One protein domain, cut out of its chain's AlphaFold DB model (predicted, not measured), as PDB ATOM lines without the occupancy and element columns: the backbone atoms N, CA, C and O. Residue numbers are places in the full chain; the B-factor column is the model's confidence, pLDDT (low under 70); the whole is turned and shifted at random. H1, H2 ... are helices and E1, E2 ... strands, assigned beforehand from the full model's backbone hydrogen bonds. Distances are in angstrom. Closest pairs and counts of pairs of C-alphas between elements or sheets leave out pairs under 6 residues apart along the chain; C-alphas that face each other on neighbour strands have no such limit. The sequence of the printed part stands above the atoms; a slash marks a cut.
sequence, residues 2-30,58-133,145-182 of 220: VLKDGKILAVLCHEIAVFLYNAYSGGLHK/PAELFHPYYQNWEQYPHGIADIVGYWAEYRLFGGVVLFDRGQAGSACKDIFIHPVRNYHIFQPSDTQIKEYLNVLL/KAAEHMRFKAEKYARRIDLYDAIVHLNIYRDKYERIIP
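This is residues 2 to 30, 58 to 133 and 145 to 182 of the 220 residues of an uncharacterized protein of Helicocarpus griseus UAMH5409 (UniProt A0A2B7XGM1). A small core made by the hairpin E1 and E2, with the two-strand sheet E3 and E4 next to it, has the helix pair H1 and H2 packed on one side and the short H5 on another. Of the named elements, H4 and H3 have their centres farthest from the mean of the C-alphas, at 18.9 A and 16.4 A. The printed part has 143 residues, 78 of them in five named helices and four named strands, which follow along the chain as H1 H2 E1 E2 E3 H3 H4 E4 H5; both sheets, E1 - E2 and E3 - E4, are antiparallel, and the class is mixed, helices and strands. It is compact, with a radius of gyration of the C-alphas of 14.8 A and spans of 43 by 40 by 27 A.

Find C-alpha 91 at (15.238, 26.816, 48.474), where E1, residues 91 to 96, begins a run of 15.7 A; E2, residues 107 to 111, returns over 13.0 A. E3 is residues 116 to 118 and E4 160 to 162. H1, residues 2 to 23, starts at C-alpha 2 (8.451, 28.673, 31.487) and runs 31.2 A; H2, residues 76 to 89, runs 20.3 A. H3 is residues 122 to 133, H4 145 to 149, and H5 163 to 170.

Look first at E1 and E2, where N 94 and O 108 are 2.8 A apart. In E3 and E4, N 117 and O 161 are 2.9 A apart. The closest C-alphas of E2 and E3, His 110 and Ile 117, are 4.6 A apart; those of H2 and E1, Tyr 86 and Val 92, 5.3 A; those of E3 and H5, His 116 and Leu 163, 5.8 A. H1 and H2 touch at His 14 and Gly 81, whose C-alphas are 4.1 A apart, with a steep tilt of 44 degrees, opposite ways. H1 touches H3 with residues 2 to 6 alone, closest at the C-alphas of Val 2 and Lys 126, 7.2 A. H3 and H4 are close but not clearly touching, at 7.3 A between the C-alphas of Tyr 128 and His 149. In the five helices every O i to N i+4 pair is within hydrogen-bond range.

The C-alphas of Lys 30 and Tyr 157, the two farthest apart, are 43.6 A apart. Residues 31 to 57 and 134 to 144 are not printed, with C-alpha gaps of 11.3 A and 17.1 A. Of the links that are printed whole, none is long. In the model, pLDDT is under 70 at residues 2 to 6, 28 to 30, 114 to 115 and 145 to 150.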
ATOM      1  N   VAL A   2       8.234  28.431  30.040       60.81
ATOM      2  CA  VAL A   2       8.451  28.673  31.487       60.81
ATOM      3  C   VAL A   2       9.462  27.741  32.188       60.81
ATOM      4  O   VAL A   2      10.345  28.209  32.898       60.81
ATOM      5  N   LEU A   3       9.388  26.423  31.966       63.09
ATOM      6  CA  LEU A   3      10.292  25.449  32.603       63.09
ATOM      7  C   LEU A   3      11.762  25.582  32.164       63.09
ATOM      8  O   LEU A   3      12.672  25.344  32.958       63.09
ATOM      9  N   LYS A   4      12.012  25.968  30.905       66.62
ATOM     10  CA  LYS A   4      13.378  26.205  30.415       66.62
ATOM     11  C   LYS A   4      13.955  27.465  31.057       66.62
ATOM     12  O   LYS A   4      15.103  27.441  31.490       66.62
ATOM     13  N   ASP A   5      13.138  28.505  31.182       69.94
ATOM     14  CA  ASP A   5      13.541  29.800  31.733       69.94
ATOM     15  C   ASP A   5      13.870  29.685  33.231       69.94
ATOM     16  O   ASP A   5      14.915  30.156  33.678       69.94
ATOM     17  N   GLY A   6      13.051  28.950  33.994       68.81
ATOM     18  CA  GLY A   6      13.308  28.674  35.413       68.81
ATOM     19  C   GLY A   6      14.592  27.870  35.657       68.81
ATOM     20  O   GLY A   6      15.365  28.196  36.560       68.81
ATOM     21  N   LYS A   7      14.873  26.860  34.818       81.38
ATOM     22  CA  LYS A   7      16.145  26.119  34.866       81.38
ATOM     23  C   LYS A   7      17.338  27.028  34.598       81.38
ATOM     24  O   LYS A   7      18.313  26.979  35.344       81.38
ATOM     25  N   ILE A   8      17.266  27.831  33.538       82.62
ATOM     26  CA  ILE A   8      18.346  28.748  33.158       82.62
ATOM     27  C   ILE A   8      18.632  29.710  34.306       82.62
ATOM     28  O   ILE A   8      19.785  29.860  34.696       82.62
ATOM     29  N   LEU A   9      17.597  30.294  34.904       86.38
ATOM     30  CA  LEU A   9      17.761  31.258  35.980       86.38
ATOM     31  C   LEU A   9      18.419  30.651  37.225       86.38
ATOM     32  O   LEU A   9      19.332  31.248  37.794       86.38
ATOM     33  N   ALA A  10      17.985  29.460  37.636       87.75
ATOM     34  CA  ALA A  10      18.558  28.803  38.802       87.75
ATOM     35  C   ALA A  10      20.017  28.381  38.573       87.75
ATOM     36  O   ALA A  10      20.831  28.466  39.493       87.75
ATOM     37  N   VAL A  11      20.364  27.948  37.356       91.19
ATOM     38  CA  VAL A  11      21.751  27.643  36.970       91.19
ATOM     39  C   VAL A  11      22.591  28.917  36.931       91.19
ATOM     40  O   VAL A  11      23.621  28.969  37.587       91.19
ATOM     41  N   LEU A  12      22.129  29.976  36.265       92.12
ATOM     42  CA  LEU A  12      22.859  31.246  36.186       92.12
ATOM     43  C   LEU A  12      23.086  31.878  37.560       92.12
ATOM     44  O   LEU A  12      24.186  32.335  37.843       92.12
ATOM     45  N   CYS A  13      22.076  31.876  38.431       92.50
ATOM     46  CA  CYS A  13      22.212  32.338  39.811       92.50
ATOM     47  C   CYS A  13      23.352  31.610  40.539       92.50
ATOM     48  O   CYS A  13      24.155  32.236  41.231       92.50
ATOM     49  N   HIS A  14      23.408  30.288  40.381       94.81
ATOM     50  CA  HIS A  14      24.438  29.454  40.985       94.81
ATOM     51  C   HIS A  14      25.825  29.791  40.421       94.81
ATOM     52  O   HIS A  14      26.740  30.091  41.183       94.81
ATOM     53  N   GLU A  15      25.961  29.823  39.094       94.88
ATOM     54  CA  GLU A  15      27.228  30.100  38.407       94.88
ATOM     55  C   GLU A  15      27.761  31.509  38.695       94.88
ATOM     56  O   GLU A  15      28.956  31.690  38.915       94.88
ATOM     57  N   ILE A  16      26.889  32.520  38.766       94.25
ATOM     58  CA  ILE A  16      27.285  33.884  39.144       94.25
ATOM     59  C   ILE A  16      27.835  33.899  40.572       94.25
ATOM     60  O   ILE A  16      28.856  34.533  40.829       94.25
ATOM     61  N   ALA A  17      27.195  33.193  41.505       93.44
ATOM     62  CA  ALA A  17      27.675  33.110  42.881       93.44
ATOM     63  C   ALA A  17      29.031  32.387  42.979       93.44
ATOM     64  O   ALA A  17      29.919  32.872  43.682       93.44
ATOM     65  N   VAL A  18      29.217  31.292  42.232       93.94
ATOM     66  CA  VAL A  18      30.505  30.583  42.099       93.94
ATOM     67  C   VAL A  18      31.580  31.518  41.544       93.94
ATOM     68  O   VAL A  18      32.660  31.652  42.128       93.94
ATOM     69  N   PHE A  19      31.277  32.211  40.445       94.44
ATOM     70  CA  PHE A  19      32.187  33.151  39.801       94.44
ATOM     71  C   PHE A  19      32.608  34.273  40.753       94.44
ATOM     72  O   PHE A  19      33.802  34.523  40.913       94.44
ATOM     73  N   LEU A  20      31.649  34.917  41.425       92.06
ATOM     74  CA  LEU A  20      31.928  35.988  42.382       92.06
ATOM     75  C   LEU A  20      32.774  35.478  43.552       92.06
ATOM     76  O   LEU A  20      33.757  36.116  43.920       92.06
ATOM     77  N   TYR A  21      32.444  34.317  44.118       90.44
ATOM     78  CA  TYR A  21      33.217  33.748  45.220       90.44
ATOM     79  C   TYR A  21      34.694  33.543  44.852       90.44
ATOM     80  O   TYR A  21      35.586  33.924  45.616       90.44
ATOM     81  N   ASN A  22      34.943  33.007  43.656       90.75
ATOM     82  CA  ASN A  22      36.291  32.785  43.140       90.75
ATOM     83  C   ASN A  22      37.004  34.105  42.811       90.75
ATOM     84  O   ASN A  22      38.152  34.295  43.211       90.75
ATOM     85  N   ALA A  23      36.319  35.045  42.153       90.25
ATOM     86  CA  ALA A  23      36.868  36.357  41.805       90.25
ATOM     87  C   ALA A  23      37.324  37.150  43.043       90.25
ATOM     88  O   ALA A  23      38.337  37.844  42.996       90.25
ATOM     89  N   TYR A  24      36.617  36.999  44.167       87.44
ATOM     90  CA  TYR A  24      36.944  37.653  45.438       87.44
ATOM     91  C   TYR A  24      37.709  36.752  46.426       87.44
ATOM     92  O   TYR A  24      37.809  37.088  47.603       87.44
ATOM     93  N   SER A  25      38.286  35.629  45.971       81.88
ATOM     94  CA  SER A  25      39.161  34.755  46.781       81.88
ATOM     95  C   SER A  25      38.561  34.315  48.129       81.88
ATOM     96  O   SER A  25      39.258  34.302  49.148       81.88
ATOM     97  N   GLY A  26      37.269  33.978  48.160       74.44
ATOM     98  CA  GLY A  26      36.618  33.464  49.369       74.44
ATOM     99  C   GLY A  26      35.536  34.354  49.987       74.44
ATOM    100  O   GLY A  26      34.916  33.940  50.965       74.44
ATOM    101  N   GLY A  27      35.263  35.533  49.412       70.75
ATOM    102  CA  GLY A  27      34.143  36.399  49.803       70.75
ATOM    103  C   GLY A  27      34.511  37.563  50.734       70.75
ATOM    104  O   GLY A  27      35.642  38.041  50.729       70.75
ATOM    105  N   LEU A  28      33.517  38.058  51.491       63.22
ATOM    106  CA  LEU A  28      33.600  39.277  52.322       63.22
ATOM    107  C   LEU A  28      34.646  39.164  53.433       63.22
ATOM    108  O   LEU A  28      35.431  40.086  53.647       63.22
ATOM    109  N   HIS A  29      34.682  38.013  54.095       60.56
ATOM    110  CA  HIS A  29      35.806  37.593  54.907       60.56
ATOM    111  C   HIS A  29      36.505  36.486  54.132       60.56
ATOM    112  O   HIS A  29      35.920  35.424  53.905       60.56
ATOM    113  N   LYS A  30      37.768  36.711  53.745       58.34
ATOM    114  CA  LYS A  30      38.649  35.594  53.387       58.34
ATOM    115  C   LYS A  30      38.498  34.572  54.509       58.34
ATOM    116  O   LYS A  30      38.477  35.012  55.665       58.34
ATOM    117  N   PRO A  58      32.394  25.648  55.898       72.94
ATOM    118  CA  PRO A  58      33.264  25.715  54.725       72.94
ATOM    119  C   PRO A  58      33.308  27.119  54.102       72.94
ATOM    120  O   PRO A  58      34.309  27.495  53.509       72.94
ATOM    121  N   ALA A  59      32.245  27.909  54.270       79.25
ATOM    122  CA  ALA A  59      32.174  29.308  53.867       79.25
ATOM    123  C   ALA A  59      31.266  30.097  54.823       79.25
ATOM    124  O   ALA A  59      30.411  29.523  55.505       79.25
ATOM    125  N   GLU A  60      31.412  31.425  54.837       81.06
ATOM    126  CA  GLU A  60      30.494  32.338  55.537       81.06
ATOM    127  C   GLU A  60      29.070  32.230  54.960       81.06
ATOM    128  O   GLU A  60      28.075  32.155  55.689       81.06
ATOM    129  N   LEU A  61      28.991  32.141  53.630       87.00
ATOM    130  CA  LEU A  61      27.764  31.961  52.867       87.00
ATOM    131  C   LEU A  61      27.592  30.475  52.548       87.00
ATOM    132  O   LEU A  61      28.226  29.950  51.642       87.00
ATOM    133  N   PHE A  62      26.755  29.775  53.312       86.12
ATOM    134  CA  PHE A  62      26.566  28.337  53.126       86.12
ATOM    135  C   PHE A  62      25.116  27.897  53.307       86.12
ATOM    136  O   PHE A  62      24.351  28.475  54.087       86.12
ATOM    137  N   HIS A  63      24.748  26.828  52.605       87.38
ATOM    138  CA  HIS A  63      23.468  26.158  52.789       87.38
ATOM    139  C   HIS A  63      23.579  25.030  53.835       87.38
ATOM    140  O   HIS A  63      24.545  24.265  53.816       87.38
ATOM    141  N   PRO A  64      22.604  24.849  54.748       83.19
ATOM    142  CA  PRO A  64      22.695  23.844  55.816       83.19
ATOM    143  C   PRO A  64      22.707  22.385  55.328       83.19
ATOM    144  O   PRO A  64      23.222  21.526  56.033       83.19
ATOM    145  N   TYR A  65      22.161  22.104  54.141       83.88
ATOM    146  CA  TYR A  65      22.047  20.743  53.590       83.88
ATOM    147  C   TYR A  65      22.969  20.447  52.394       83.88
ATOM    148  O   TYR A  65      23.039  19.298  51.973       83.88
ATOM    149  N   TYR A  66      23.664  21.454  51.853       88.25
ATOM    150  CA  TYR A  66      24.551  21.312  50.688       88.25
ATOM    151  C   TYR A  66      25.965  21.717  51.087       88.25
ATOM    152  O   TYR A  66      26.391  22.837  50.825       88.25
ATOM    153  N   GLN A  67      26.640  20.842  51.836       85.19
ATOM    154  CA  GLN A  67      27.954  21.123  52.441       85.19
ATOM    155  C   GLN A  67      29.053  20.161  51.994       85.19
ATOM    156  O   GLN A  67      30.197  20.305  52.414       85.19
ATOM    157  N   ASN A  68      28.721  19.188  51.152       85.50
ATOM    158  CA  ASN A  68      29.662  18.184  50.679       85.50
ATOM    159  C   ASN A  68      30.480  18.768  49.517       85.50
ATOM    160  O   ASN A  68      30.343  18.326  48.382       85.50
ATOM    161  N   TRP A  69      31.285  19.799  49.778       85.62
ATOM    162  CA  TRP A  69      32.067  20.473  48.735       85.62
ATOM    163  C   TRP A  69      33.061  19.545  48.038       85.62
ATOM    164  O   TRP A  69      33.347  19.753  46.871       85.62
ATOM    165  N   GLU A  70      33.545  18.498  48.705       86.38
ATOM    166  CA  GLU A  70      34.518  17.555  48.137       86.38
ATOM    167  C   GLU A  70      34.015  16.829  46.875       86.38
ATOM    168  O   GLU A  70      34.822  16.413  46.048       86.38
ATOM    169  N   GLN A  71      32.695  16.683  46.702       88.00
ATOM    170  CA  GLN A  71      32.094  16.084  45.499       88.00
ATOM    171  C   GLN A  71      31.687  17.123  44.445       88.00
ATOM    172  O   GLN A  71      31.358  16.739  43.323       88.00
ATOM    173  N   TYR A  72      31.658  18.414  44.789       90.31
ATOM    174  CA  TYR A  72      31.204  19.454  43.871       90.31
ATOM    175  C   TYR A  72      32.344  19.900  42.938       90.31
ATOM    176  O   TYR A  72      33.486  20.021  43.386       90.31
ATOM    177  N   PRO A  73      32.068  20.156  41.646       90.94
ATOM    178  CA  PRO A  73      33.106  20.458  40.656       90.94
ATOM    179  C   PRO A  73      33.911  21.731  40.966       90.94
ATOM    180  O   PRO A  73      35.096  21.789  40.643       90.94
ATOM    181  N   HIS A  74      33.305  22.723  41.621       89.94
ATOM    182  CA  HIS A  74      33.930  23.973  42.066       89.94
ATOM    183  C   HIS A  74      34.139  24.023  43.590       89.94
ATOM    184  O   HIS A  74      34.418  25.085  44.157       89.94
ATOM    185  N   GLY A  75      34.020  22.888  44.282       89.88
ATOM    186  CA  GLY A  75      34.320  22.779  45.703       89.88
ATOM    187  C   GLY A  75      33.445  23.675  46.584       89.88
ATOM    188  O   GLY A  75      32.216  23.609  46.575       89.88
ATOM    189  N   ILE A  76      34.094  24.508  47.403       89.38
ATOM    190  CA  ILE A  76      33.417  25.412  48.346       89.38
ATOM    191  C   ILE A  76      32.572  26.458  47.604       89.38
ATOM    192  O   ILE A  76      31.542  26.888  48.122       89.38
ATOM    193  N   ALA A  77      32.946  26.836  46.381       90.88
ATOM    194  CA  ALA A  77      32.199  27.826  45.612       90.88
ATOM    195  C   ALA A  77      30.764  27.357  45.307       90.88
ATOM    196  O   ALA A  77      29.828  28.151  45.406       90.88
ATOM    197  N   ASP A  78      30.554  26.062  45.041       92.25
ATOM    198  CA  ASP A  78      29.208  25.517  44.808       92.25
ATOM    199  C   ASP A  78      28.332  25.598  46.072       92.25
ATOM    200  O   ASP A  78      27.121  25.806  45.986       92.25
ATOM    201  N   ILE A  79      28.922  25.522  47.276       90.81
ATOM    202  CA  ILE A  79      28.188  25.747  48.537       90.81
ATOM    203  C   ILE A  79      27.591  27.160  48.565       90.81
ATOM    204  O   ILE A  79      26.449  27.350  49.008       90.81
ATOM    205  N   VAL A  80      28.350  28.147  48.084       91.88
ATOM    206  CA  VAL A  80      27.900  29.540  47.974       91.88
ATOM    207  C   VAL A  80      26.820  29.672  46.901       91.88
ATOM    208  O   VAL A  80      25.831  30.370  47.123       91.88
ATOM    209  N   GLY A  81      26.945  28.939  45.791       93.69
ATOM    210  CA  GLY A  81      25.899  28.819  44.772       93.69
ATOM    211  C   GLY A  81      24.569  28.326  45.346       93.69
ATOM    212  O   GLY A  81      23.538  28.986  45.195       93.69
ATOM    213  N   TYR A  82      24.588  27.238  46.118       93.56
ATOM    214  CA  TYR A  82      23.393  26.722  46.795       93.56
ATOM    215  C   TYR A  82      22.820  27.688  47.837       93.56
ATOM    216  O   TYR A  82      21.601  27.761  48.030       93.56
ATOM    217  N   TRP A  83      23.679  28.444  48.525       92.56
ATOM    218  CA  TRP A  83      23.227  29.513  49.412       92.56
ATOM    219  C   TRP A  83      22.508  30.621  48.633       92.56
ATOM    220  O   TRP A  83      21.447  31.066  49.075       92.56
ATOM    221  N   ALA A  84      23.039  31.036  47.480       93.19
ATOM    222  CA  ALA A  84      22.442  32.075  46.645       93.19
ATOM    223  C   ALA A  84      21.062  31.649  46.126       93.19
ATOM    224  O   ALA A  84      20.097  32.404  46.270       93.19
ATOM    225  N   GLU A  85      20.938  30.408  45.645       93.44
ATOM    226  CA  GLU A  85      19.650  29.829  45.243       93.44
ATOM    227  C   GLU A  85      18.636  29.867  46.387       93.44
ATOM    228  O   GLU A  85      17.531  30.384  46.230       93.44
ATOM    229  N   TYR A  86      19.025  29.412  47.581       91.88
ATOM    230  CA  TYR A  86      18.149  29.476  48.748       91.88
ATOM    231  C   TYR A  86      17.725  30.907  49.090       91.88
ATOM    232  O   TYR A  86      16.568  31.151  49.446       91.88
ATOM    233  N   ARG A  87      18.642  31.873  48.987       90.06
ATOM    234  CA  ARG A  87      18.336  33.271  49.295       90.06
ATOM    235  C   ARG A  87      17.363  33.883  48.300       90.06
ATOM    236  O   ARG A  87      16.472  34.605  48.762       90.06
ATOM    237  N   LEU A  88      17.509  33.583  47.014       89.19
ATOM    238  CA  LEU A  88      16.684  34.145  45.948       89.19
ATOM    239  C   LEU A  88      15.357  33.404  45.780       89.19
ATOM    240  O   LEU A  88      14.313  34.043  45.788       89.19
ATOM    241  N   PHE A  89      15.375  32.074  45.718       90.50
ATOM    242  CA  PHE A  89      14.196  31.260  45.403       90.50
ATOM    243  C   PHE A  89      13.465  30.727  46.643       90.50
ATOM    244  O   PHE A  89      12.338  30.251  46.537       90.50
ATOM    245  N   GLY A  90      14.075  30.801  47.832       90.00
ATOM    246  CA  GLY A  90      13.529  30.220  49.069       90.00
ATOM    247  C   GLY A  90      13.904  28.750  49.295       90.00
ATOM    248  O   GLY A  90      13.493  28.147  50.288       90.00
ATOM    249  N   GLY A  91      14.719  28.178  48.411       92.25
ATOM    250  CA  GLY A  91      15.238  26.816  48.474       92.25
ATOM    251  C   GLY A  91      16.181  26.550  47.307       92.25
ATOM    252  O   GLY A  91      16.369  27.413  46.453       92.25
ATOM    253  N   VAL A  92      16.767  25.359  47.272       93.44
ATOM    254  CA  VAL A  92      17.540  24.922  46.102       93.44
ATOM    255  C   VAL A  92      16.597  24.369  45.050       93.44
ATOM    256  O   VAL A  92      15.666  23.625  45.376       93.44
ATOM    257  N   VAL A  93      16.829  24.760  43.799       93.75
ATOM    258  CA  VAL A  93      15.979  24.382  42.673       93.75
ATOM    259  C   VAL A  93      16.431  23.029  42.137       93.75
ATOM    260  O   VAL A  93      17.553  22.887  41.647       93.75
ATOM    261  N   LEU A  94      15.549  22.038  42.225       93.69
ATOM    262  CA  LEU A  94      15.739  20.687  41.708       93.69
ATOM    263  C   LEU A  94      14.976  20.513  40.397       93.69
ATOM    264  O   LEU A  94      13.960  21.171  40.162       93.69
ATOM    265  N   PHE A  95      15.438  19.581  39.570       92.69
ATOM    266  CA  PHE A  95      14.835  19.301  38.273       92.69
ATOM    267  C   PHE A  95      14.402  17.845  38.200       92.69
ATOM    268  O   PHE A  95      15.166  16.960  38.584       92.69
ATOM    269  N   ASP A  96      13.216  17.585  37.653       91.81
ATOM    270  CA  ASP A  96      12.877  16.242  37.177       91.81
ATOM    271  C   ASP A  96      13.718  15.950  35.930       91.81
ATOM    272  O   ASP A  96      13.492  16.496  34.839       91.81
ATOM    273  N   ARG A  97      14.721  15.091  36.112       88.69
ATOM    274  CA  ARG A  97      15.687  14.713  35.084       88.69
ATOM    275  C   ARG A  97      15.187  13.605  34.157       88.69
ATOM    276  O   ARG A  97      15.861  13.272  33.175       88.69
ATOM    277  N   GLY A  98      13.995  13.066  34.408       85.69
ATOM    278  CA  GLY A  98      13.434  11.929  33.695       85.69
ATOM    279  C   GLY A  98      14.289  10.665  33.829       85.69
ATOM    280  O   GLY A  98      15.286  10.619  34.546       85.69
ATOM    281  N   GLN A  99      13.923   9.608  33.104       83.38
ATOM    282  CA  GLN A  99      14.650   8.331  33.153       83.38
ATOM    283  C   GLN A  99      16.083   8.434  32.611       83.38
ATOM    284  O   GLN A  99      16.970   7.756  33.111       83.38
ATOM    285  N   ALA A 100      16.319   9.307  31.627       81.38
ATOM    286  CA  ALA A 100      17.632   9.492  31.009       81.38
ATOM    287  C   ALA A 100      18.586  10.402  31.813       81.38
ATOM    288  O   ALA A 100      19.733  10.578  31.412       81.38
ATOM    289  N   GLY A 101      18.131  11.029  32.906       79.50
ATOM    290  CA  GLY A 101      18.979  11.858  33.777       79.50
ATOM    291  C   GLY A 101      19.353  13.248  33.233       79.50
ATOM    292  O   GLY A 101      20.015  14.023  33.919       79.50
ATOM    293  N   SER A 102      18.920  13.613  32.026       79.25
ATOM    294  CA  SER A 102      19.289  14.877  31.367       79.25
ATOM    295  C   SER A 102      18.120  15.839  31.136       79.25
ATOM    296  O   SER A 102      18.345  17.009  30.805       79.25
ATOM    297  N   ALA A 103      16.880  15.382  31.333       83.25
ATOM    298  CA  ALA A 103      15.694  16.188  31.079       83.25
ATOM    299  C   ALA A 103      15.503  17.292  32.137       83.25
ATOM    300  O   ALA A 103      16.257  17.423  33.098       83.25
ATOM    301  N   CYS A 104      14.504  18.136  31.914       84.81
ATOM    302  CA  CYS A 104      13.982  19.072  32.902       84.81
ATOM    303  C   CYS A 104      12.475  19.133  32.680       84.81
ATOM    304  O   CYS A 104      11.983  20.032  31.995       84.81
ATOM    305  N   LYS A 105      11.780  18.089  33.136       86.19
ATOM    306  CA  LYS A 105      10.334  17.951  32.930       86.19
ATOM    307  C   LYS A 105       9.548  18.882  33.837       86.19
ATOM    308  O   LYS A 105       8.615  19.509  33.370       86.19
ATOM    309  N   ASP A 106       9.990  18.996  35.081       89.19
ATOM    310  CA  ASP A 106       9.375  19.796  36.129       89.19
ATOM    311  C   ASP A 106      10.449  20.403  37.033       89.19
ATOM    312  O   ASP A 106      11.602  19.951  37.059       89.19
ATOM    313  N   ILE A 107      10.055  21.436  37.775       91.81
ATOM    314  CA  ILE A 107      10.894  22.143  38.741       91.81
ATOM    315  C   ILE A 107      10.358  21.878  40.144       91.81
ATOM    316  O   ILE A 107       9.151  21.910  40.369       91.81
ATOM    317  N   PHE A 108      11.257  21.660  41.097       93.94
ATOM    318  CA  PHE A 108      10.926  21.514  42.510       93.94
ATOM    319  C   PHE A 108      11.826  22.405  43.356       93.94
ATOM    320  O   PHE A 108      12.955  22.710  42.980       93.94
ATOM    321  N   ILE A 109      11.341  22.800  44.526       94.25
ATOM    322  CA  ILE A 109      12.099  23.571  45.505       94.25
ATOM    323  C   ILE A 109      12.350  22.693  46.722       94.25
ATOM    324  O   ILE A 109      11.415  22.152  47.317       94.25
ATOM    325  N   HIS A 110      13.619  22.578  47.107       93.25
ATOM    326  CA  HIS A 110      14.031  22.012  48.385       93.25
ATOM    327  C   HIS A 110      14.272  23.146  49.396       93.25
ATOM    328  O   HIS A 110      15.327  23.793  49.357       93.25
ATOM    329  N   PRO A 111      13.302  23.435  50.283       91.00
ATOM    330  CA  PRO A 111      13.429  24.496  51.274       91.00
ATOM    331  C   PRO A 111      14.312  24.072  52.455       91.00
ATOM    332  O   PRO A 111      14.576  22.897  52.701       91.00
ATOM    333  N   VAL A 112      14.719  25.046  53.266       84.12
ATOM    334  CA  VAL A 112      15.415  24.783  54.531       84.12
ATOM    335  C   VAL A 112      14.407  24.348  55.608       84.12
ATOM    336  O   VAL A 112      13.340  24.944  55.727       84.12
ATOM    337  N   ARG A 113      14.760  23.341  56.427       73.81
ATOM    338  CA  ARG A 113      13.983  22.760  57.551       73.81
ATOM    339  C   ARG A 113      12.772  21.890  57.195       73.81
ATOM    340  O   ARG A 113      12.257  21.242  58.100       73.81
ATOM    341  N   ASN A 114      12.332  21.830  55.939       67.00
ATOM    342  CA  ASN A 114      11.280  20.895  55.531       67.00
ATOM    343  C   ASN A 114      11.901  19.714  54.782       67.00
ATOM    344  O   ASN A 114      12.662  19.924  53.845       67.00
ATOM    345  N   TYR A 115      11.574  18.486  55.184       69.81
ATOM    346  CA  TYR A 115      12.089  17.284  54.516       69.81
ATOM    347  C   TYR A 115      11.455  17.053  53.143       69.81
ATOM    348  O   TYR A 115      12.043  16.374  52.307       69.81
ATOM    349  N   HIS A 116      10.282  17.639  52.901       88.62
ATOM    350  CA  HIS A 116       9.593  17.491  51.629       88.62
ATOM    351  C   HIS A 116       9.969  18.619  50.674       88.62
ATOM    352  O   HIS A 116       9.830  19.804  51.003       88.62
ATOM    353  N   ILE A 117      10.378  18.233  49.470       93.00
ATOM    354  CA  ILE A 117      10.456  19.144  48.332       93.00
ATOM    355  C   ILE A 117       9.039  19.451  47.857       93.00
ATOM    356  O   ILE A 117       8.123  18.649  48.065       93.00
ATOM    357  N   PHE A 118       8.840  20.601  47.225       93.69
ATOM    358  CA  PHE A 118       7.536  20.964  46.680       93.69
ATOM    359  C   PHE A 118       7.641  21.492  45.257       93.69
ATOM    360  O   PHE A 118       8.633  22.120  44.892       93.69
ATOM    361  N   GLN A 119       6.603  21.243  44.466       93.56
ATOM    362  CA  GLN A 119       6.465  21.813  43.131       93.56
ATOM    363  C   GLN A 119       5.836  23.214  43.246       93.56
ATOM    364  O   GLN A 119       4.727  23.318  43.784       93.56
ATOM    365  N   PRO A 120       6.516  24.293  42.812       92.06
ATOM    366  CA  PRO A 120       5.892  25.606  42.690       92.06
ATOM    367  C   PRO A 120       4.835  25.584  41.579       92.06
ATOM    368  O   PRO A 120       4.953  24.825  40.616       92.06
ATOM    369  N   SER A 121       3.795  26.408  41.710       89.06
ATOM    370  CA  SER A 121       2.760  26.515  40.678       89.06
ATOM    371  C   SER A 121       3.273  27.293  39.462       89.06
ATOM    372  O   SER A 121       4.109  28.191  39.588       89.06
ATOM    373  N   ASP A 122       2.727  27.011  38.277       87.19
ATOM    374  CA  ASP A 122       3.041  27.784  37.068       87.19
ATOM    375  C   ASP A 122       2.754  29.279  37.251       87.19
ATOM    376  O   ASP A 122       3.449  30.118  36.679       87.19
ATOM    377  N   THR A 123       1.739  29.618  38.051       87.50
ATOM    378  CA  THR A 123       1.399  31.000  38.402       87.50
ATOM    379  C   THR A 123       2.528  31.652  39.189       87.50
ATOM    380  O   THR A 123       3.004  32.705  38.771       87.50
ATOM    381  N   GLN A 124       3.035  30.997  40.242       87.50
ATOM    382  CA  GLN A 124       4.184  31.503  40.998       87.50
ATOM    383  C   GLN A 124       5.418  31.693  40.111       87.50
ATOM    384  O   GLN A 124       6.107  32.704  40.230       87.50
ATOM    385  N   ILE A 125       5.705  30.749  39.207       86.44
ATOM    386  CA  ILE A 125       6.864  30.865  38.309       86.44
ATOM    387  C   ILE A 125       6.687  32.049  37.349       86.44
ATOM    388  O   ILE A 125       7.621  32.826  37.156       86.44
ATOM    389  N   LYS A 126       5.495  32.220  36.764       85.44
ATOM    390  CA  LYS A 126       5.198  33.342  35.859       85.44
ATOM    391  C   LYS A 126       5.275  34.687  36.571       85.44
ATOM    392  O   LYS A 126       5.885  35.607  36.041       85.44
ATOM    393  N   GLU A 127       4.692  34.803  37.761       85.50
ATOM    394  CA  GLU A 127       4.771  36.017  38.579       85.50
ATOM    395  C   GLU A 127       6.221  36.360  38.913       85.50
ATOM    396  O   GLU A 127       6.644  37.502  38.741       85.50
ATOM    397  N   TYR A 128       7.007  35.355  39.298       85.25
ATOM    398  CA  TYR A 128       8.418  35.528  39.600       85.25
ATOM    399  C   TYR A 128       9.222  36.023  38.386       85.25
ATOM    400  O   TYR A 128       9.979  36.989  38.492       85.25
ATOM    401  N   LEU A 129       9.017  35.415  37.214       83.25
ATOM    402  CA  LEU A 129       9.661  35.850  35.970       83.25
ATOM    403  C   LEU A 129       9.214  37.253  35.552       83.25
ATOM    404  O   LEU A 129      10.049  38.058  35.153       83.25
ATOM    405  N   ASN A 130       7.926  37.573  35.687       84.31
ATOM    406  CA  ASN A 130       7.413  38.904  35.380       84.31
ATOM    407  C   ASN A 130       8.073  39.960  36.263       84.31
ATOM    408  O   ASN A 130       8.472  40.998  35.750       84.31
ATOM    409  N   VAL A 131       8.247  39.698  37.561       82.56
ATOM    410  CA  VAL A 131       8.938  40.624  38.473       82.56
ATOM    411  C   VAL A 131      10.406  40.812  38.079       82.56
ATOM    412  O   VAL A 131      10.894  41.937  38.110       82.56
ATOM    413  N   LEU A 132      11.103  39.744  37.684       79.19
ATOM    414  CA  LEU A 132      12.511  39.822  37.279       79.19
ATOM    415  C   LEU A 132      12.732  40.528  35.937       79.19
ATOM    416  O   LEU A 132      13.756  41.182  35.761       79.19
ATOM    417  N   LEU A 133      11.803  40.357  34.996       80.62
ATOM    418  CA  LEU A 133      11.879  40.925  33.647       80.62
ATOM    419  C   LEU A 133      11.204  42.298  33.534       80.62
ATOM    420  O   LEU A 133      11.368  42.967  32.516       80.62
ATOM    421  N   LYS A 145       7.856  44.219  50.400       48.16
ATOM    422  CA  LYS A 145       6.756  43.516  49.704       48.16
ATOM    423  C   LYS A 145       7.216  42.848  48.406       48.16
ATOM    424  O   LYS A 145       6.692  41.800  48.042       48.16
ATOM    425  N   ALA A 146       8.212  43.422  47.729       52.81
ATOM    426  CA  ALA A 146       8.866  42.787  46.583       52.81
ATOM    427  C   ALA A 146       9.665  41.547  47.016       52.81
ATOM    428  O   ALA A 146       9.548  40.490  46.404       52.81
ATOM    429  N   ALA A 147      10.398  41.643  48.132       52.56
ATOM    430  CA  ALA A 147      11.169  40.529  48.684       52.56
ATOM    431  C   ALA A 147      10.289  39.345  49.131       52.56
ATOM    432  O   ALA A 147      10.713  38.193  49.039       52.56
ATOM    433  N   GLU A 148       9.058  39.604  49.588       52.75
ATOM    434  CA  GLU A 148       8.113  38.545  49.954       52.75
ATOM    435  C   GLU A 148       7.536  37.794  48.736       52.75
ATOM    436  O   GLU A 148       7.305  36.587  48.833       52.75
ATOM    437  N   HIS A 149       7.371  38.471  47.591       55.97
ATOM    438  CA  HIS A 149       6.949  37.861  46.320       55.97
ATOM    439  C   HIS A 149       8.090  37.169  45.557       55.97
ATOM    440  O   HIS A 149       7.835  36.453  44.595       55.97
ATOM    441  N   MET A 150       9.348  37.345  45.974       68.38
ATOM    442  CA  MET A 150      10.488  36.726  45.289       68.38
ATOM    443  C   MET A 150      10.725  35.258  45.663       68.38
ATOM    444  O   MET A 150      11.404  34.549  44.934       68.38
ATOM    445  N   ARG A 151      10.204  34.760  46.786       87.62
ATOM    446  CA  ARG A 151      10.479  33.375  47.202       87.62
ATOM    447  C   ARG A 151       9.313  32.459  46.896       87.62
ATOM    448  O   ARG A 151       8.185  32.743  47.293       87.62
ATOM    449  N   PHE A 152       9.610  31.311  46.297       89.62
ATOM    450  CA  PHE A 152       8.619  30.263  46.111       89.62
ATOM    451  C   PHE A 152       8.142  29.745  47.465       89.62
ATOM    452  O   PHE A 152       8.928  29.490  48.383       89.62
ATOM    453  N   LYS A 153       6.826  29.577  47.582       89.00
ATOM    454  CA  LYS A 153       6.172  29.070  48.786       89.00
ATOM    455  C   LYS A 153       5.333  27.863  48.407       89.00
ATOM    456  O   LYS A 153       4.611  27.886  47.417       89.00
ATOM    457  N   ALA A 154       5.390  26.826  49.231       90.19
ATOM    458  CA  ALA A 154       4.552  25.656  49.038       90.19
ATOM    459  C   ALA A 154       3.079  26.017  49.286       90.19
ATOM    460  O   ALA A 154       2.675  26.233  50.432       90.19
ATOM    461  N   GLU A 155       2.290  26.080  48.215       89.50
ATOM    462  CA  GLU A 155       0.848  26.316  48.272       89.50
ATOM    463  C   GLU A 155       0.112  25.174  48.996       89.50
ATOM    464  O   GLU A 155       0.649  24.080  49.197       89.50
ATOM    465  N   LYS A 156      -1.146  25.418  49.387       87.69
ATOM    466  CA  LYS A 156      -1.963  24.468  50.164       87.69
ATOM    467  C   LYS A 156      -2.061  23.088  49.505       87.69
ATOM    468  O   LYS A 156      -2.006  22.080  50.200       87.69
ATOM    469  N   TYR A 157      -2.186  23.065  48.181       86.31
ATOM    470  CA  TYR A 157      -2.317  21.849  47.376       86.31
ATOM    471  C   TYR A 157      -1.065  21.564  46.539       86.31
ATOM    472  O   TYR A 157      -1.119  20.762  45.611       86.31
ATOM    473  N   ALA A 158       0.062  22.217  46.852       88.12
ATOM    474  CA  ALA A 158       1.313  21.968  46.151       88.12
ATOM    475  C   ALA A 158       1.730  20.509  46.332       88.12
ATOM    476  O   ALA A 158       1.710  19.968  47.443       88.12
ATOM    477  N   ARG A 159       2.154  19.890  45.230       90.12
ATOM    478  CA  ARG A 159       2.703  18.541  45.249       90.12
ATOM    479  C   ARG A 159       3.948  18.527  46.129       90.12
ATOM    480  O   ARG A 159       4.900  19.256  45.857       90.12
ATOM    481  N   ARG A 160       3.934  17.698  47.173       90.69
ATOM    482  CA  ARG A 160       5.052  17.496  48.101       90.69
ATOM    483  C   ARG A 160       5.581  16.087  47.947       90.69
ATOM    484  O   ARG A 160       4.798  15.149  47.840       90.69
ATOM    485  N   ILE A 161       6.896  15.959  47.909       89.56
ATOM    486  CA  ILE A 161       7.568  14.681  47.705       89.56
ATOM    487  C   ILE A 161       8.664  14.580  48.744       89.56
ATOM    488  O   ILE A 161       9.354  15.564  49.025       89.56
ATOM    489  N   ASP A 162       8.814  13.400  49.331       87.69
ATOM    490  CA  ASP A 162       9.959  13.155  50.177       87.69
ATOM    491  C   ASP A 162      11.264  13.226  49.379       87.69
ATOM    492  O   ASP A 162      11.360  12.742  48.255       87.69
ATOM    493  N   LEU A 163      12.298  13.798  49.982       86.19
ATOM    494  CA  LEU A 163      13.588  13.975  49.336       86.19
ATOM    495  C   LEU A 163      14.281  12.647  48.987       86.19
ATOM    496  O   LEU A 163      14.961  12.577  47.965       86.19
ATOM    497  N   TYR A 164      14.120  11.597  49.803       85.44
ATOM    498  CA  TYR A 164      14.667  10.275  49.473       85.44
ATOM    499  C   TYR A 164      13.968   9.704  48.235       85.44
ATOM    500  O   TYR A 164      14.633   9.316  47.274       85.44
ATOM    501  N   ASP A 165      12.633   9.741  48.219       86.94
ATOM    502  CA  ASP A 165      11.832   9.234  47.102       86.94
ATOM    503  C   ASP A 165      12.079  10.034  45.816       86.94
ATOM    504  O   ASP A 165      12.196   9.459  44.733       86.94
ATOM    505  N   ALA A 166      12.229  11.356  45.936       89.06
ATOM    506  CA  ALA A 166      12.557  12.252  44.835       89.06
ATOM    507  C   ALA A 166      13.815  11.794  44.086       89.06
ATOM    508  O   ALA A 166      13.790  11.675  42.860       89.06
ATOM    509  N   ILE A 167      14.886  11.476  44.816       87.00
ATOM    510  CA  ILE A 167      16.159  11.081  44.208       87.00
ATOM    511  C   ILE A 167      16.124   9.615  43.752       87.00
ATOM    512  O   ILE A 167      16.492   9.327  42.616       87.00
ATOM    513  N   VAL A 168      15.676   8.692  44.611       86.25
ATOM    514  CA  VAL A 168      15.786   7.237  44.376       86.25
ATOM    515  C   VAL A 168      14.750   6.718  43.381       86.25
ATOM    516  O   VAL A 168      15.039   5.807  42.608       86.25
ATOM    517  N   HIS A 169      13.536   7.272  43.395       85.31
ATOM    518  CA  HIS A 169      12.413   6.738  42.622       85.31
ATOM    519  C   HIS A 169      11.976   7.645  41.473       85.31
ATOM    520  O   HIS A 169      11.390   7.153  40.507       85.31
ATOM    521  N   LEU A 170      12.231   8.954  41.561       86.81
ATOM    522  CA  LEU A 170      11.670   9.928  40.620       86.81
ATOM    523  C   LEU A 170      12.718  10.681  39.790       86.81
ATOM    524  O   LEU A 170      12.327  11.442  38.912       86.81
ATOM    525  N   ASN A 171      14.018  10.458  40.015       90.12
ATOM    526  CA  ASN A 171      15.114  11.173  39.344       90.12
ATOM    527  C   ASN A 171      14.985  12.705  39.438       90.12
ATOM    528  O   ASN A 171      15.276  13.430  38.483       90.12
ATOM    529  N   ILE A 172      14.539  13.202  40.591       91.44
ATOM    530  CA  ILE A 172      14.425  14.629  40.882       91.44
ATOM    531  C   ILE A 172      15.635  15.046  41.714       91.44
ATOM    532  O   ILE A 172      15.746  14.701  42.890       91.44
ATOM    533  N   TYR A 173      16.537  15.795  41.091       90.81
ATOM    534  CA  TYR A 173      17.743  16.326  41.723       90.81
ATOM    535  C   TYR A 173      18.271  17.536  40.942       90.81
ATOM    536  O   TYR A 173      17.975  17.737  39.759       90.81
ATOM    537  N   ARG A 174      19.060  18.371  41.615       89.50
ATOM    538  CA  ARG A 174      19.800  19.480  41.023       89.50
ATOM    539  C   ARG A 174      20.815  18.949  40.033       89.50
ATOM    540  O   ARG A 174      20.733  19.275  38.856       89.50
ATOM    541  N   ASP A 175      21.775  18.175  40.518       86.94
ATOM    542  CA  ASP A 175      22.874  17.616  39.739       86.94
ATOM    543  C   ASP A 175      23.334  16.288  40.351       86.94
ATOM    544  O   ASP A 175      23.035  15.986  41.507       86.94
ATOM    545  N   LYS A 176      24.070  15.487  39.582       83.69
ATOM    546  CA  LYS A 176      24.554  14.164  40.003       83.69
ATOM    547  C   LYS A 176      25.469  14.217  41.232       83.69
ATOM    548  O   LYS A 176      25.573  13.229  41.948       83.69
ATOM    549  N   TYR A 177      26.113  15.360  41.475       82.69
ATOM    550  CA  TYR A 177      26.986  15.584  42.626       82.69
ATOM    551  C   TYR A 177      26.261  16.160  43.842       82.69
ATOM    552  O   TYR A 177      26.895  16.374  44.863       82.69
ATOM    553  N   GLU A 178      24.962  16.463  43.765       75.31
ATOM    554  CA  GLU A 178      24.273  17.275  44.775       75.31
ATOM    555  C   GLU A 178      24.371  16.667  46.191       75.31
ATOM    556  O   GLU A 178      24.629  17.386  47.168       75.31
ATOM    557  N   ARG A 179      24.185  15.344  46.321       74.56
ATOM    558  CA  ARG A 179      24.057  14.639  47.607       74.56
ATOM    559  C   ARG A 179      24.562  13.203  47.541       74.56
ATOM    560  O   ARG A 179      24.407  12.519  46.536       74.56
ATOM    561  N   ILE A 180      25.032  12.727  48.692       77.00
ATOM    562  CA  ILE A 180      25.273  11.307  48.936       77.00
ATOM    563  C   ILE A 180      23.928  10.666  49.275       77.00
ATOM    564  O   ILE A 180      23.311  11.002  50.289       77.00
ATOM    565  N   ILE A 181      23.466   9.765  48.412       75.25
ATOM    566  CA  ILE A 181      22.232   9.014  48.634       75.25
ATOM    567  C   ILE A 181      22.540   7.932  49.674       75.25
ATOM    568  O   ILE A 181      23.399   7.083  49.421       75.25
ATOM    569  N   PRO A 182      21.888   7.944  50.848       72.94
ATOM    570  CA  PRO A 182      22.078   6.873  51.809       72.94
ATOM    571  C   PRO A 182      21.543   5.566  51.212       72.94
ATOM    572  O   PRO A 182      20.488   5.549  50.583       72.94
TER     573      PRO A 182